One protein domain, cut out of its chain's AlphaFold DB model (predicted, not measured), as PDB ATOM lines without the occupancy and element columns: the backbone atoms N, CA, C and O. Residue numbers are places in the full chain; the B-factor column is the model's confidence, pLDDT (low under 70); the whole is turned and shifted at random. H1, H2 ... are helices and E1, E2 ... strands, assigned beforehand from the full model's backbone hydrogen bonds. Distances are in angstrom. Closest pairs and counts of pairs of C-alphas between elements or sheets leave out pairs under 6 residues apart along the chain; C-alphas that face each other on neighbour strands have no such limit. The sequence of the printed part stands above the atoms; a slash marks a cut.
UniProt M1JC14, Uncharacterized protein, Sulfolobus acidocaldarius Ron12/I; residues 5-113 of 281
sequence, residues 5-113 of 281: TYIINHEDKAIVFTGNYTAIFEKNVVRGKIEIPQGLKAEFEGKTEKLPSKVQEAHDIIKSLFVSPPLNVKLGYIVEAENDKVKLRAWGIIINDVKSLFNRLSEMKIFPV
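Overview. This is residues 5 to 113 of the 281 residues of an uncharacterized protein of Sulfolobus acidocaldarius Ron12/I (UniProt M1JC14). One wide, twisted wall of eight antiparallel strands has two helices, H1 and H2, set end to end over one face and running across the strands; the other face is bare. These are two layers, helices on one face of a sheet. The printed part has 109 residues with two named helices and eight named strands, along the chain E1 E2 E3 E4 E5 H1 E6 E7 E8 H2, and the sheet's order is E1 E2 E3 E4 E5 E8 E7 E6. The class is mixed, helices and strands; the whole is compact, with a radius of gyration of the C-alphas of 13.2 A and spans of 39 by 27 by 19 A.

Arrangement. E1 (residues 6 to 10), E2 (13 to 17), E3 (21 to 26), E4 (29 to 36) and E5 (40 to 47) form a meander, each strand the antiparallel neighbour of the one before. Within hydrogen-bond range are N 8 and O 15 of E1 and E2, 2.9 A, N 16 and O 23 of E2 and E3, 2.8 A, N 24 and O 31 of E3 and E4, 2.8 A, and N 34 and O 42 of E4 and E5, 2.8 A. H1 (residues 55 to 65) is on the sheet at a height of 9.1 A, only just over E2, E3 and E4 with 3 C-alphas on each, and runs across the strands, at 84 degrees to E2 on the local plane. E6 (72 to 74), E7 (79 to 82) and E8 (86 to 91) form a second meander, with N 74 and O 80 at 2.8 A and N 81 and O 88 at 2.9 A. E8 is the antiparallel neighbour of E5, with N 43 and O 89 at 2.8 A. H2 (residues 98 to 106) is on the same face as H1, at a height of 9.3 A, over E5 and only just over E8 with 3 C-alphas, at 76 degrees to E5 on the local plane. H1 and H2 touch only at their ends, at a shallow tilt of 21 degrees, opposite ways; their closest C-alphas, of Lys 63 and Ser 106, are 4.3 A apart. In H1 and H2 every O i to N i+4 pair is within hydrogen-bond range.

Along the chain. E1 begins at C-alpha 6 (200.139, 233.183, 193.172). From first to last C-alpha E4 measures 22.2 A, E5 22.0 A, H1 15.9 A and H2 12.3 A. H2 ends at C-alpha 106 (202.261, 229.809, 213.234).

Size, cuts and confidence. The two C-alphas farthest apart, of Glu 11 and Asn 96, are 41.1 A apart. The printed part has no cut and no long link, and no printed residue is under 70 in pLDDT.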
ATOM      1  N   THR A   5     202.136 237.214 194.520       78.44
ATOM      2  CA  THR A   5     201.758 235.966 195.197       78.44
ATOM      3  C   THR A   5     200.758 235.249 194.314       78.44
ATOM      4  O   THR A   5     199.834 235.893 193.815       78.44
ATOM      5  N   TYR A   6     200.919 233.944 194.141       80.62
ATOM      6  CA  TYR A   6     200.139 233.183 193.172       80.62
ATOM      7  C   TYR A   6     199.360 232.094 193.890       80.62
ATOM      8  O   TYR A   6     199.915 231.377 194.719       80.62
ATOM      9  N   ILE A   7     198.080 231.975 193.555       85.19
ATOM     10  CA  ILE A   7     197.285 230.781 193.808       85.19
ATOM     11  C   ILE A   7     196.744 230.316 192.467       85.19
ATOM     12  O   ILE A   7     196.155 231.106 191.730       85.19
ATOM     13  N   ILE A   8     196.999 229.059 192.130       84.31
ATOM     14  CA  ILE A   8     196.555 228.475 190.872       84.31
ATOM     15  C   ILE A   8     195.744 227.235 191.214       84.31
ATOM     16  O   ILE A   8     196.251 226.298 191.831       84.31
ATOM     17  N   ASN A   9     194.472 227.274 190.834       83.88
ATOM     18  CA  ASN A   9     193.518 226.199 191.068       83.88
ATOM     19  C   ASN A   9     193.406 225.346 189.807       83.88
ATOM     20  O   ASN A   9     193.306 225.882 188.703       83.88
ATOM     21  N   HIS A  10     193.398 224.030 189.980       83.12
ATOM     22  CA  HIS A  10     193.151 223.068 188.917       83.12
ATOM     23  C   HIS A  10     192.356 221.894 189.486       83.12
ATOM     24  O   HIS A  10     192.895 221.099 190.252       83.12
ATOM     25  N   GLU A  11     191.083 221.785 189.098       84.62
ATOM     26  CA  GLU A  11     190.166 220.728 189.550       84.62
ATOM     27  C   GLU A  11     190.132 220.584 191.086       84.62
ATOM     28  O   GLU A  11     189.647 221.481 191.776       84.62
ATOM     29  N   ASP A  12     190.642 219.471 191.622       86.12
ATOM     30  CA  ASP A  12     190.684 219.135 193.047       86.12
ATOM     31  C   ASP A  12     192.002 219.538 193.736       86.12
ATOM     32  O   ASP A  12     192.286 219.088 194.855       86.12
ATOM     33  N   LYS A  13     192.797 220.399 193.084       92.06
ATOM     34  CA  LYS A  13     194.097 220.868 193.573       92.06
ATOM     35  C   LYS A  13     194.229 222.383 193.541       92.06
ATOM     36  O   LYS A  13     193.717 223.066 192.653       92.06
ATOM     37  N   ALA A  14     195.005 222.902 194.482       91.88
ATOM     38  CA  ALA A  14     195.461 224.284 194.477       91.88
ATOM     39  C   ALA A  14     196.950 224.332 194.803       91.88
ATOM     40  O   ALA A  14     197.403 223.675 195.738       91.88
ATOM     41  N   ILE A  15     197.717 225.126 194.064       92.88
ATOM     42  CA  ILE A  15     199.115 225.411 194.390       92.88
ATOM     43  C   ILE A  15     199.276 226.882 194.727       92.88
ATOM     44  O   ILE A  15     198.739 227.760 194.050       92.88
ATOM     45  N   VAL A  16     200.012 227.147 195.800       92.94
ATOM     46  CA  VAL A  16     200.287 228.490 196.294       92.94
ATOM     47  C   VAL A  16     201.782 228.730 196.253       92.94
ATOM     48  O   VAL A  16     202.543 227.970 196.850       92.94
ATOM     49  N   PHE A  17     202.183 229.811 195.585       89.06
ATOM     50  CA  PHE A  17     203.559 230.291 195.542       89.06
ATOM     51  C   PHE A  17     203.666 231.649 196.229       89.06
ATOM     52  O   PHE A  17     203.011 232.628 195.849       89.06
ATOM     53  N   THR A  18     204.542 231.708 197.224       90.44
ATOM     54  CA  THR A  18     204.949 232.929 197.923       90.44
ATOM     55  C   THR A  18     206.476 232.997 197.960       90.44
ATOM     56  O   THR A  18     207.163 232.049 197.583       90.44
ATOM     57  N   GLY A  19     207.032 234.113 198.420       86.44
ATOM     58  CA  GLY A  19     208.476 234.272 198.597       86.44
ATOM     59  C   GLY A  19     209.062 233.406 199.709       86.44
ATOM     60  O   GLY A  19     210.266 233.183 199.717       86.44
ATOM     61  N   ASN A  20     208.238 232.918 200.640       87.50
ATOM     62  CA  ASN A  20     208.694 232.172 201.811       87.50
ATOM     63  C   ASN A  20     208.136 230.752 201.917       87.50
ATOM     64  O   ASN A  20     208.549 230.012 202.805       87.50
ATOM     65  N   TYR A  21     207.198 230.358 201.058       91.00
ATOM     66  CA  TYR A  21     206.759 228.972 200.954       91.00
ATOM     67  C   TYR A  21     206.092 228.662 199.612       91.00
ATOM     68  O   TYR A  21     205.519 229.535 198.955       91.00
ATOM     69  N   THR A  22     206.118 227.381 199.253       92.81
ATOM     70  CA  THR A  22     205.268 226.777 198.220       92.81
ATOM     71  C   THR A  22     204.443 225.667 198.856       92.81
ATOM     72  O   THR A  22     204.988 224.874 199.622       92.81
ATOM     73  N   ALA A  23     203.145 225.606 198.567       95.44
ATOM     74  CA  ALA A  23     202.258 224.581 199.114       95.44
ATOM     75  C   ALA A  23     201.274 224.065 198.062       95.44
ATOM     76  O   ALA A  23     200.713 224.850 197.301       95.44
ATOM     77  N   ILE A  24     201.054 222.754 198.053       95.44
ATOM     78  CA  ILE A  24     200.102 222.050 197.198       95.44
ATOM     79  C   ILE A  24     199.006 221.488 198.097       95.44
ATOM     80  O   ILE A  24     199.271 220.671 198.978       95.44
ATOM     81  N   PHE A  25     197.783 221.940 197.862       95.94
ATOM     82  CA  PHE A  25     196.561 221.425 198.451       95.94
ATOM     83  C   PHE A  25     195.959 220.420 197.477       95.94
ATOM     84  O   PHE A  25     195.762 220.737 196.305       95.94
ATOM     85  N   GLU A  26     195.663 219.224 197.963       94.19
ATOM     86  CA  GLU A  26     195.020 218.160 197.204       94.19
ATOM     87  C   GLU A  26     194.032 217.461 198.136       94.19
ATOM     88  O   GLU A  26     194.424 216.821 199.118       94.19
ATOM     89  N   LYS A  27     192.736 217.613 197.847       87.94
ATOM     90  CA  LYS A  27     191.647 217.097 198.693       87.94
ATOM     91  C   LYS A  27     191.777 217.585 200.147       87.94
ATOM     92  O   LYS A  27     191.646 218.777 200.409       87.94
ATOM     93  N   ASN A  28     192.020 216.669 201.085       91.38
ATOM     94  CA  ASN A  28     192.129 216.917 202.523       91.38
ATOM     95  C   ASN A  28     193.580 216.966 203.033       91.38
ATOM     96  O   ASN A  28     193.820 216.898 204.243       91.38
ATOM     97  N   VAL A  29     194.557 217.071 202.129       95.25
ATOM     98  CA  VAL A  29     195.983 217.127 202.463       95.25
ATOM     99  C   VAL A  29     196.610 218.387 201.875       95.25
ATOM    100  O   VAL A  29     196.303 218.795 200.757       95.25
ATOM    101  N   VAL A  30     197.516 218.999 202.631       97.06
ATOM    102  CA  VAL A  30     198.412 220.048 202.147       97.06
ATOM    103  C   VAL A  30     199.856 219.625 202.370       97.06
ATOM    104  O   VAL A  30     200.229 219.215 203.466       97.06
ATOM    105  N   ARG A  31     200.679 219.726 201.329       97.44
ATOM    106  CA  ARG A  31     202.127 219.503 201.399       97.44
ATOM    107  C   ARG A  31     202.837 220.779 201.023       97.44
ATOM    108  O   ARG A  31     202.444 221.424 200.055       97.44
ATOM    109  N   GLY A  32     203.888 221.144 201.737       96.12
ATOM    110  CA  GLY A  32     204.600 222.364 201.402       96.12
ATOM    111  C   GLY A  32     206.043 222.405 201.854       96.12
ATOM    112  O   GLY A  32     206.492 221.621 202.688       96.12
ATOM    113  N   LYS A  33     206.755 223.360 201.262       94.94
ATOM    114  CA  LYS A  33     208.126 223.738 201.583       94.94
ATOM    115  C   LYS A  33     208.122 225.184 202.046       94.94
ATOM    116  O   LYS A  33     207.581 226.036 201.349       94.94
ATOM    117  N   ILE A  34     208.718 225.455 203.198       94.38
ATOM    118  CA  ILE A  34     208.877 226.783 203.793       94.38
ATOM    119  C   ILE A  34     210.369 227.119 203.785       94.38
ATOM    120  O   ILE A  34     211.191 226.297 204.176       94.38
ATOM    121  N   GLU A  35     210.714 228.329 203.365       90.50
ATOM    122  CA  GLU A  35     212.069 228.876 203.394       90.50
ATOM    123  C   GLU A  35     211.995 230.322 203.903       90.50
ATOM    124  O   GLU A  35     211.585 231.240 203.195       90.50
ATOM    125  N   ILE A  36     212.329 230.527 205.179       85.56
ATOM    126  CA  ILE A  36     212.265 231.841 205.829       85.56
ATOM    127  C   ILE A  36     213.659 232.494 205.781       85.56
ATOM    128  O   ILE A  36     214.633 231.823 206.129       85.56
ATOM    129  N   PRO A  37     213.785 233.800 205.451       76.38
ATOM    130  CA  PRO A  37     215.073 234.483 205.279       76.38
ATOM    131  C   PRO A  37     216.106 234.326 206.400       76.38
ATOM    132  O   PRO A  37     217.297 234.428 206.133       76.38
ATOM    133  N   GLN A  38     215.707 234.045 207.645       75.06
ATOM    134  CA  GLN A  38     216.669 233.780 208.723       75.06
ATOM    135  C   GLN A  38     217.212 232.335 208.714       75.06
ATOM    136  O   GLN A  38     217.561 231.825 209.771       75.06
ATOM    137  N   GLY A  39     217.227 231.661 207.559       82.94
ATOM    138  CA  GLY A  39     217.853 230.353 207.329       82.94
ATOM    139  C   GLY A  39     216.973 229.126 207.585       82.94
ATOM    140  O   GLY A  39     217.403 228.014 207.293       82.94
ATOM    141  N   LEU A  40     215.759 229.289 208.124       91.31
ATOM    142  CA  LEU A  40     214.882 228.152 208.428       91.31
ATOM    143  C   LEU A  40     214.292 227.586 207.138       91.31
ATOM    144  O   LEU A  40     213.576 228.288 206.425       91.31
ATOM    145  N   LYS A  41     214.526 226.299 206.906       95.25
ATOM    146  CA  LYS A  41     213.897 225.506 205.855       95.25
ATOM    147  C   LYS A  41     213.049 224.421 206.491       95.25
ATOM    148  O   LYS A  41     213.450 223.831 207.492       95.25
ATOM    149  N   ALA A  42     211.881 224.168 205.926       96.12
ATOM    150  CA  ALA A  42     211.010 223.122 206.416       96.12
ATOM    151  C   ALA A  42     210.180 222.488 205.306       96.12
ATOM    152  O   ALA A  42     209.718 223.168 204.397       96.12
ATOM    153  N   GLU A  43     209.943 221.193 205.433       97.50
ATOM    154  CA  GLU A  43     208.942 220.439 204.693       97.50
ATOM    155  C   GLU A  43     207.826 220.043 205.647       97.50
ATOM    156  O   GLU A  43     208.088 219.626 206.776       97.50
ATOM    157  N   PHE A  44     206.583 220.166 205.198       97.94
ATOM    158  CA  PHE A  44     205.439 219.754 205.992       97.94
ATOM    159  C   PHE A  44     204.400 219.010 205.165       97.94
ATOM    160  O   PHE A  44     204.209 219.275 203.977       97.94
ATOM    161  N   GLU A  45     203.695 218.109 205.835       98.38
ATOM    162  CA  GLU A  45     202.462 217.492 205.363       98.38
ATOM    163  C   GLU A  45     201.407 217.672 206.454       98.38
ATOM    164  O   GLU A  45     201.619 217.268 207.597       98.38
ATOM    165  N   GLY A  46     200.287 218.303 206.113       97.38
ATOM    166  CA  GLY A  46     199.217 218.606 207.049       97.38
ATOM    167  C   GLY A  46     197.830 218.254 206.532       97.38
ATOM    168  O   GLY A  46     197.613 218.064 205.335       97.38
ATOM    169  N   LYS A  47     196.880 218.180 207.462       95.94
ATOM    170  CA  LYS A  47     195.460 217.949 207.183       95.94
ATOM    171  C   LYS A  47     194.761 219.277 206.908       95.94
ATOM    172  O   LYS A  47     194.909 220.224 207.674       95.94
ATOM    173  N   THR A  48     193.967 219.327 205.847       93.31
ATOM    174  CA  THR A  48     193.102 220.468 205.522       93.31
ATOM    175  C   THR A  48     191.670 219.995 205.311       93.31
ATOM    176  O   THR A  48     191.431 218.861 204.904       93.31
ATOM    177  N   GLU A  49     190.708 220.865 205.587       88.62
ATOM    178  CA  GLU A  49     189.279 220.585 205.397       88.62
ATOM    179  C   GLU A  49     188.758 221.113 204.055       88.62
ATOM    180  O   GLU A  49     187.688 220.713 203.603       88.62
ATOM    181  N   LYS A  50     189.505 222.019 203.411       88.88
ATOM    182  CA  LYS A  50     189.090 222.676 202.170       88.88
ATOM    183  C   LYS A  50     190.268 223.067 201.286       88.88
ATOM    184  O   LYS A  50     191.383 223.299 201.765       88.88
ATOM    185  N   LEU A  51     189.975 223.200 199.994       92.62
ATOM    186  CA  LEU A  51     190.854 223.862 199.040       92.62
ATOM    187  C   LEU A  51     190.742 225.382 199.221       92.62
ATOM    188  O   LEU A  51     189.624 225.903 199.277       92.62
ATOM    189  N   PRO A  52     191.865 226.105 199.326       92.94
ATOM    190  CA  PRO A  52     191.833 227.551 199.435       92.94
ATOM    191  C   PRO A  52     191.436 228.188 198.103       92.94
ATOM    192  O   PRO A  52     191.864 227.768 197.034       92.94
ATOM    193  N   SER A  53     190.662 229.264 198.180       89.44
ATOM    194  CA  SER A  53     190.282 230.085 197.026       89.44
ATOM    195  C   SER A  53     191.176 231.318 196.857       89.44
ATOM    196  O   SER A  53     191.241 231.908 195.778       89.44
ATOM    197  N   LYS A  54     191.873 231.722 197.928       91.94
ATOM    198  CA  LYS A  54     192.736 232.911 197.988       91.94
ATOM    199  C   LYS A  54     194.058 232.589 198.680       91.94
ATOM    200  O   LYS A  54     194.104 231.764 199.588       91.94
ATOM    201  N   VAL A  55     195.115 233.325 198.329       91.38
ATOM    202  CA  VAL A  55     196.443 233.196 198.965       91.38
ATOM    203  C   VAL A  55     196.361 233.389 200.486       91.38
ATOM    204  O   VAL A  55     196.950 232.611 201.230       91.38
ATOM    205  N   GLN A  56     195.603 234.385 200.959       93.25
ATOM    206  CA  GLN A  56     195.445 234.632 202.398       93.25
ATOM    207  C   GLN A  56     194.772 233.455 203.116       93.25
ATOM    208  O   GLN A  56     195.212 233.055 204.185       93.25
ATOM    209  N   GLU A  57     193.754 232.853 202.501       93.75
ATOM    210  CA  GLU A  57     193.070 231.686 203.064       93.75
ATOM    211  C   GLU A  57     194.013 230.482 203.164       93.75
ATOM    212  O   GLU A  57     194.076 229.833 204.206       93.75
ATOM    213  N   ALA A  58     194.795 230.216 202.115       94.56
ATOM    214  CA  ALA A  58     195.813 229.170 202.147       94.56
ATOM    215  C   ALA A  58     196.838 229.404 203.263       94.56
ATOM    216  O   ALA A  58     197.209 228.479 203.983       94.56
ATOM    217  N   HIS A  59     197.277 230.650 203.418       95.06
ATOM    218  CA  HIS A  59     198.227 231.043 204.443       95.06
ATOM    219  C   HIS A  59     197.685 230.820 205.859       95.06
ATOM    220  O   HIS A  59     198.389 230.260 206.698       95.06
ATOM    221  N   ASP A  60     196.435 231.210 206.109       94.69
ATOM    222  CA  ASP A  60     195.784 231.028 207.406       94.69
ATOM    223  C   ASP A  60     195.602 229.538 207.731       94.69
ATOM    224  O   ASP A  60     195.878 229.121 208.860       94.69
ATOM    225  N   ILE A  61     195.247 228.713 206.734       95.31
ATOM    226  CA  ILE A  61     195.201 227.250 206.885       95.31
ATOM    227  C   ILE A  61     196.578 226.720 207.297       95.31
ATOM    228  O   ILE A  61     196.673 226.035 208.313       95.31
ATOM    229  N   ILE A  62     197.648 227.065 206.571       95.44
ATOM    230  CA  ILE A  62     198.998 226.558 206.867       95.44
ATOM    231  C   ILE A  62     199.452 226.994 208.265       95.44
ATOM    232  O   ILE A  62     199.948 226.165 209.021       95.44
ATOM    233  N   LYS A  63     199.243 228.257 208.659       95.62
ATOM    234  CA  LYS A  63     199.579 228.731 210.016       95.62
ATOM    235  C   LYS A  63     198.845 227.942 211.094       95.62
ATOM    236  O   LYS A  63     199.449 227.568 212.098       95.62
ATOM    237  N   SER A  64     197.561 227.655 210.872       95.69
ATOM    238  CA  SER A  64     196.722 226.929 211.831       95.69
ATOM    239  C   SER A  64     197.216 225.507 212.130       95.69
ATOM    240  O   SER A  64     196.935 224.981 213.210       95.69
ATOM    241  N   LEU A  65     197.987 224.902 211.217       96.44
ATOM    242  CA  LEU A  65     198.610 223.592 211.414       96.44
ATOM    243  C   LEU A  65     199.628 223.598 212.565       96.44
ATOM    244  O   LEU A  65     199.773 222.598 213.268       96.44
ATOM    245  N   PHE A  66     200.308 224.727 212.773       96.19
ATOM    246  CA  PHE A  66     201.428 224.862 213.708       96.19
ATOM    247  C   PHE A  66     201.047 225.497 215.050       96.19
ATOM    248  O   PHE A  66     201.909 225.665 215.905       96.19
ATOM    249  N   VAL A  67     199.772 225.843 215.260       94.50
ATOM    250  CA  VAL A  67     199.294 226.429 216.529       94.50
ATOM    251  C   VAL A  67     199.375 225.419 217.676       94.50
ATOM    252  O   VAL A  67     199.678 225.780 218.811       94.50
ATOM    253  N   SER A  68     199.098 224.144 217.392       92.62
ATOM    254  CA  SER A  68     199.199 223.080 218.390       92.62
ATOM    255  C   SER A  68     200.664 222.690 218.604       92.62
ATOM    256  O   SER A  68     201.374 222.470 217.616       92.62
ATOM    257  N   PRO A  69     201.124 222.542 219.861       91.88
ATOM    258  CA  PRO A  69     202.495 222.130 220.139       91.88
ATOM    259  C   PRO A  69     202.778 220.721 219.585       91.88
ATOM    260  O   PRO A  69     201.850 219.918 219.449       91.88
ATOM    261  N   PRO A  70     204.047 220.398 219.281       94.25
ATOM    262  CA  PRO A  70     204.423 219.060 218.838       94.25
ATOM    263  C   PRO A  70     204.207 218.031 219.957       94.25
ATOM    264  O   PRO A  70     204.505 218.297 221.124       94.25
ATOM    265  N   LEU A  71     203.720 216.851 219.579       94.75
ATOM    266  CA  LEU A  71     203.535 215.684 220.447       94.75
ATOM    267  C   LEU A  71     204.737 214.739 220.373       94.75
ATOM    268  O   LEU A  71     205.188 214.231 221.394       94.75
ATOM    269  N   ASN A  72     205.277 214.545 219.167       95.62
ATOM    270  CA  ASN A  72     206.457 213.723 218.915       95.62
ATOM    271  C   ASN A  72     207.572 214.591 218.339       95.62
ATOM    272  O   ASN A  72     207.320 215.413 217.456       95.62
ATOM    273  N   VAL A  73     208.798 214.405 218.830       96.31
ATOM    274  CA  VAL A  73     209.981 215.154 218.391       96.31
ATOM    275  C   VAL A  73     211.174 214.218 218.275       96.31
ATOM    276  O   VAL A  73     211.477 213.467 219.201       96.31
ATOM    277  N   LYS A  74     211.890 214.321 217.159       96.12
ATOM    278  CA  LYS A  74     213.189 213.695 216.942       96.12
ATOM    279  C   LYS A  74     214.199 214.770 216.565       96.12
ATOM    280  O   LYS A  74     214.032 215.482 215.575       96.12
ATOM    281  N   LEU A  75     215.239 214.888 217.383       94.31
ATOM    282  CA  LEU A  75     216.347 215.800 217.141       94.31
ATOM    283  C   LEU A  75     217.410 215.099 216.295       94.31
ATOM    284  O   LEU A  75     217.695 213.921 216.494       94.31
ATOM    285  N   GLY A  76     217.979 215.843 215.359       95.06
ATOM    286  CA  GLY A  76     219.011 215.393 214.435       95.06
ATOM    287  C   GLY A  76     219.390 216.542 213.508       95.06
ATOM    288  O   GLY A  76     218.894 217.662 213.664       95.06
ATOM    289  N   TYR A  77     220.221 216.276 212.503       94.81
ATOM    290  CA  TYR A  77     220.524 217.262 211.454       94.81
ATOM    291  C   TYR A  77     219.267 217.720 210.687       94.81
ATOM    292  O   TYR A  77     219.225 218.830 210.162       94.81
ATOM    293  N   ILE A  78     218.221 216.889 210.687       97.00
ATOM    294  CA  ILE A  78     216.831 217.265 210.425       97.00
ATOM    295  C   ILE A  78     216.075 217.111 211.741       97.00
ATOM    296  O   ILE A  78     216.116 216.044 212.355       97.00
ATOM    297  N   VAL A  79     215.364 218.156 212.157       97.06
ATOM    298  CA  VAL A  79     214.401 218.051 213.256       97.06
ATOM    299  C   VAL A  79     213.078 217.576 212.686       97.06
ATOM    300  O   VAL A  79     212.478 218.259 211.858       97.06
ATOM    301  N   GLU A  80     212.624 216.414 213.134       97.94
ATOM    302  CA  GLU A  80     211.315 215.872 212.774       97.94
ATOM    303  C   GLU A  80     210.359 216.092 213.944       97.94
ATOM    304  O   GLU A  80     210.698 215.821 215.097       97.94
ATOM    305  N   ALA A  81     209.178 216.624 213.663       97.44
ATOM    306  CA  ALA A  81     208.183 216.925 214.678       97.44
ATOM    307  C   ALA A  81     206.771 216.696 214.142       97.44
ATOM    308  O   ALA A  81     206.497 216.946 212.972       97.44
ATOM    309  N   GLU A  82     205.864 216.238 214.995       97.31
ATOM    310  CA  GLU A  82     204.485 215.933 214.606       97.31
ATOM    311  C   GLU A  82     203.494 216.362 215.688       97.31
ATOM    312  O   GLU A  82     203.757 216.199 216.881       97.31
ATOM    313  N   ASN A  83     202.344 216.884 215.260       95.88
ATOM    314  CA  ASN A  83     201.131 217.028 216.066       95.88
ATOM    315  C   ASN A  83     199.937 216.378 215.331       95.88
ATOM    316  O   ASN A  83     200.093 215.822 214.245       95.88
ATOM    317  N   ASP A  84     198.723 216.492 215.875       95.06
ATOM    318  CA  ASP A  84     197.518 215.865 215.297       95.06
ATOM    319  C   ASP A  84     197.167 216.321 213.865       95.06
ATOM    320  O   ASP A  84     196.415 215.643 213.146       95.06
ATOM    321  N   LYS A  85     197.682 217.483 213.450       95.88
ATOM    322  CA  LYS A  85     197.373 218.165 212.190       95.88
ATOM    323  C   LYS A  85     198.518 218.157 211.189       95.88
ATOM    324  O   LYS A  85     198.226 218.253 210.000       95.88
ATOM    325  N   VAL A  86     199.776 218.087 211.625       97.62
ATOM    326  CA  VAL A  86     200.939 218.270 210.749       97.62
ATOM    327  C   VAL A  86     202.145 217.449 211.170       97.62
ATOM    328  O   VAL A  86     202.486 217.359 212.348       97.62
ATOM    329  N   LYS A  87     202.826 216.917 210.157       98.19
ATOM    330  CA  LYS A  87     204.182 216.377 210.222       98.19
ATOM    331  C   LYS A  87     205.137 217.398 209.624       98.19
ATOM    332  O   LYS A  87     204.878 217.920 208.542       98.19
ATOM    333  N   LEU A  88     206.232 217.666 210.319       97.81
ATOM    334  CA  LEU A  88     207.222 218.684 209.996       97.81
ATOM    335  C   LEU A  88     208.618 218.063 209.974       97.81
ATOM    336  O   LEU A  88     208.989 217.317 210.875       97.81
ATOM    337  N   ARG A  89     209.414 218.440 208.977       98.25
ATOM    338  CA  ARG A  89     210.860 218.213 208.915       98.25
ATOM    339  C   ARG A  89     211.518 219.574 208.739       98.25
ATOM    340  O   ARG A  89     211.188 220.265 207.784       98.25
ATOM    341  N   ALA A  90     212.399 219.988 209.644       97.12
ATOM    342  CA  ALA A  90     212.969 221.337 209.665       97.12
ATOM    343  C   ALA A  90     214.497 221.332 209.802       97.12
ATOM    344  O   ALA A  90     215.068 220.490 210.496       97.12
ATOM    345  N   TRP A  91     215.153 222.280 209.132       96.69
ATOM    346  CA  TRP A  91     216.608 222.409 209.068       96.69
ATOM    347  C   TRP A  91     217.071 223.804 208.621       96.69
ATOM    348  O   TRP A  91     216.266 224.711 208.421       96.69
ATOM    349  N   GLY A  92     218.383 223.988 208.459       90.81
ATOM    350  CA  GLY A  92     219.014 225.215 207.961       90.81
ATOM    351  C   GLY A  92     219.340 226.243 209.050       90.81
ATOM    352  O   GLY A  92     220.078 227.192 208.796       90.81
ATOM    353  N   ILE A  93     218.858 226.021 210.277       90.88
ATOM    354  CA  ILE A  93     219.222 226.772 211.482       90.88
ATOM    355  C   ILE A  93     219.353 225.844 212.680       90.88
ATOM    356  O   ILE A  93     218.810 224.743 212.683       90.88
ATOM    357  N   ILE A  94     220.014 226.339 213.728       91.19
ATOM    358  CA  ILE A  94     220.051 225.677 215.031       91.19
ATOM    359  C   ILE A  94     218.653 225.749 215.662       91.19
ATOM    360  O   ILE A  94     218.146 226.840 215.938       91.19
ATOM    361  N   ILE A  95     218.044 224.591 215.917       91.19
ATOM    362  CA  ILE A  95     216.711 224.467 216.522       91.19
ATOM    363  C   ILE A  95     216.865 223.949 217.956       91.19
ATOM    364  O   ILE A  95     216.835 222.750 218.214       91.19
ATOM    365  N   ASN A  96     217.028 224.870 218.905       86.44
ATOM    366  CA  ASN A  96     217.155 224.516 220.326       86.44
ATOM    367  C   ASN A  96     215.804 224.238 221.004       86.44
ATOM    368  O   ASN A  96     215.760 223.538 222.010       86.44
ATOM    369  N   ASP A  97     214.715 224.802 220.474       91.50
ATOM    370  CA  ASP A  97     213.364 224.645 221.011       91.50
ATOM    371  C   ASP A  97     212.348 224.458 219.878       91.50
ATOM    372  O   ASP A  97     212.088 225.363 219.078       91.50
ATOM    373  N   VAL A  98     211.752 223.266 219.826       93.06
ATOM    374  CA  VAL A  98     210.765 222.896 218.806       93.06
ATOM    375  C   VAL A  98     209.417 223.586 219.046       93.06
ATOM    376  O   VAL A  98     208.697 223.853 218.087       93.06
ATOM    377  N   LYS A  99     209.079 223.976 220.284       92.56
ATOM    378  CA  LYS A  99     207.867 224.775 220.537       92.56
ATOM    379  C   LYS A  99     208.007 226.168 219.934       92.56
ATOM    380  O   LYS A  99     207.119 226.614 219.213       92.56
ATOM    381  N   SER A 100     209.153 226.816 220.144       91.00
ATOM    382  CA  SER A 100     209.470 228.095 219.496       91.00
ATOM    383  C   SER A 100     209.466 227.999 217.966       91.00
ATOM    384  O   SER A 100     209.019 228.932 217.299       91.00
ATOM    385  N   LEU A 101     209.910 226.870 217.393       94.00
ATOM    386  CA  LEU A 101     209.796 226.612 215.953       94.00
ATOM    387  C   LEU A 101     208.330 226.613 215.489       94.00
ATOM    388  O   LEU A 101     208.007 227.315 214.533       94.00
ATOM    389  N   PHE A 102     207.450 225.872 216.168       95.25
ATOM    390  CA  PHE A 102     206.019 225.829 215.839       95.25
ATOM    391  C   PHE A 102     205.369 227.210 215.970       95.25
ATOM    392  O   PHE A 102     204.708 227.655 215.034       95.25
ATOM    393  N   ASN A 103     205.656 227.945 217.049       92.44
ATOM    394  CA  ASN A 103     205.169 229.316 217.229       92.44
ATOM    395  C   ASN A 103     205.595 230.217 216.064       92.44
ATOM    396  O   ASN A 103     204.761 230.875 215.445       92.44
ATOM    397  N   ARG A 104     206.875 230.177 215.678       92.12
ATOM    398  CA  ARG A 104     207.389 230.957 214.547       92.12
ATOM    399  C   ARG A 104     206.712 230.600 213.220       92.12
ATOM    400  O   ARG A 104     206.433 231.495 212.425       92.12
ATOM    401  N   LEU A 105     206.448 229.316 212.971       94.00
ATOM    402  CA  LEU A 105     205.712 228.861 211.786       94.00
ATOM    403  C   LEU A 105     204.231 229.267 211.843       94.00
ATOM    404  O   LEU A 105     203.654 229.603 210.815       94.00
ATOM    405  N   SER A 106     203.632 229.325 213.032       93.62
ATOM    406  CA  SER A 106     202.261 229.809 213.234       93.62
ATOM    407  C   SER A 106     202.119 231.329 213.072       93.62
ATOM    408  O   SER A 106     201.012 231.824 212.886       93.62
ATOM    409  N   GLU A 107     203.228 232.073 213.088       91.75
ATOM    410  CA  GLU A 107     203.286 233.537 212.961       91.75
ATOM    411  C   GLU A 107     203.899 234.009 211.636       91.75
ATOM    412  O   GLU A 107     204.106 235.210 211.430       91.75
ATOM    413  N   MET A 108     204.192 233.085 210.714       90.81
ATOM    414  CA  MET A 108     204.792 233.441 209.432       90.81
ATOM    415  C   MET A 108     203.946 234.485 208.687       90.81
ATOM    416  O   MET A 108     202.721 234.511 208.794       90.81
ATOM    417  N   LYS A 109     204.610 235.353 207.918       90.31
ATOM    418  CA  LYS A 109     203.975 236.375 207.070       90.31
ATOM    419  C   LYS A 109     204.037 235.958 205.609       90.31
ATOM    420  O   LYS A 109     204.888 235.154 205.239       90.31
ATOM    421  N   ILE A 110     203.164 236.511 204.779       88.06
ATOM    422  CA  ILE A 110     203.224 236.322 203.328       88.06
ATOM    423  C   ILE A 110     204.252 237.293 202.753       88.06
ATOM    424  O   ILE A 110     204.154 238.501 202.969       88.06
ATOM    425  N   PHE A 111     205.199 236.767 201.985       88.38
ATOM    426  CA  PHE A 111     206.077 237.566 201.137       88.38
ATOM    427  C   PHE A 111     205.774 237.275 199.667       88.38
ATOM    428  O   PHE A 111     205.394 236.151 199.336       88.38
ATOM    429  N   PRO A 112     205.910 238.248 198.760       87.94
ATOM    430  CA  PRO A 112     205.760 237.971 197.340       87.94
ATOM    431  C   PRO A 112     206.956 237.172 196.810       87.94
ATOM    432  O   PRO A 112     208.053 237.235 197.364       87.94
ATOM    433  N   VAL A 113     206.742 236.432 195.724       88.12
ATOM    434  CA  VAL A 113     207.783 235.665 195.033       88.12
ATOM    435  C   VAL A 113     208.896 236.598 194.555       88.12
ATOM    436  O   VAL A 113     208.635 237.596 193.874       88.12
TER     437      VAL A 113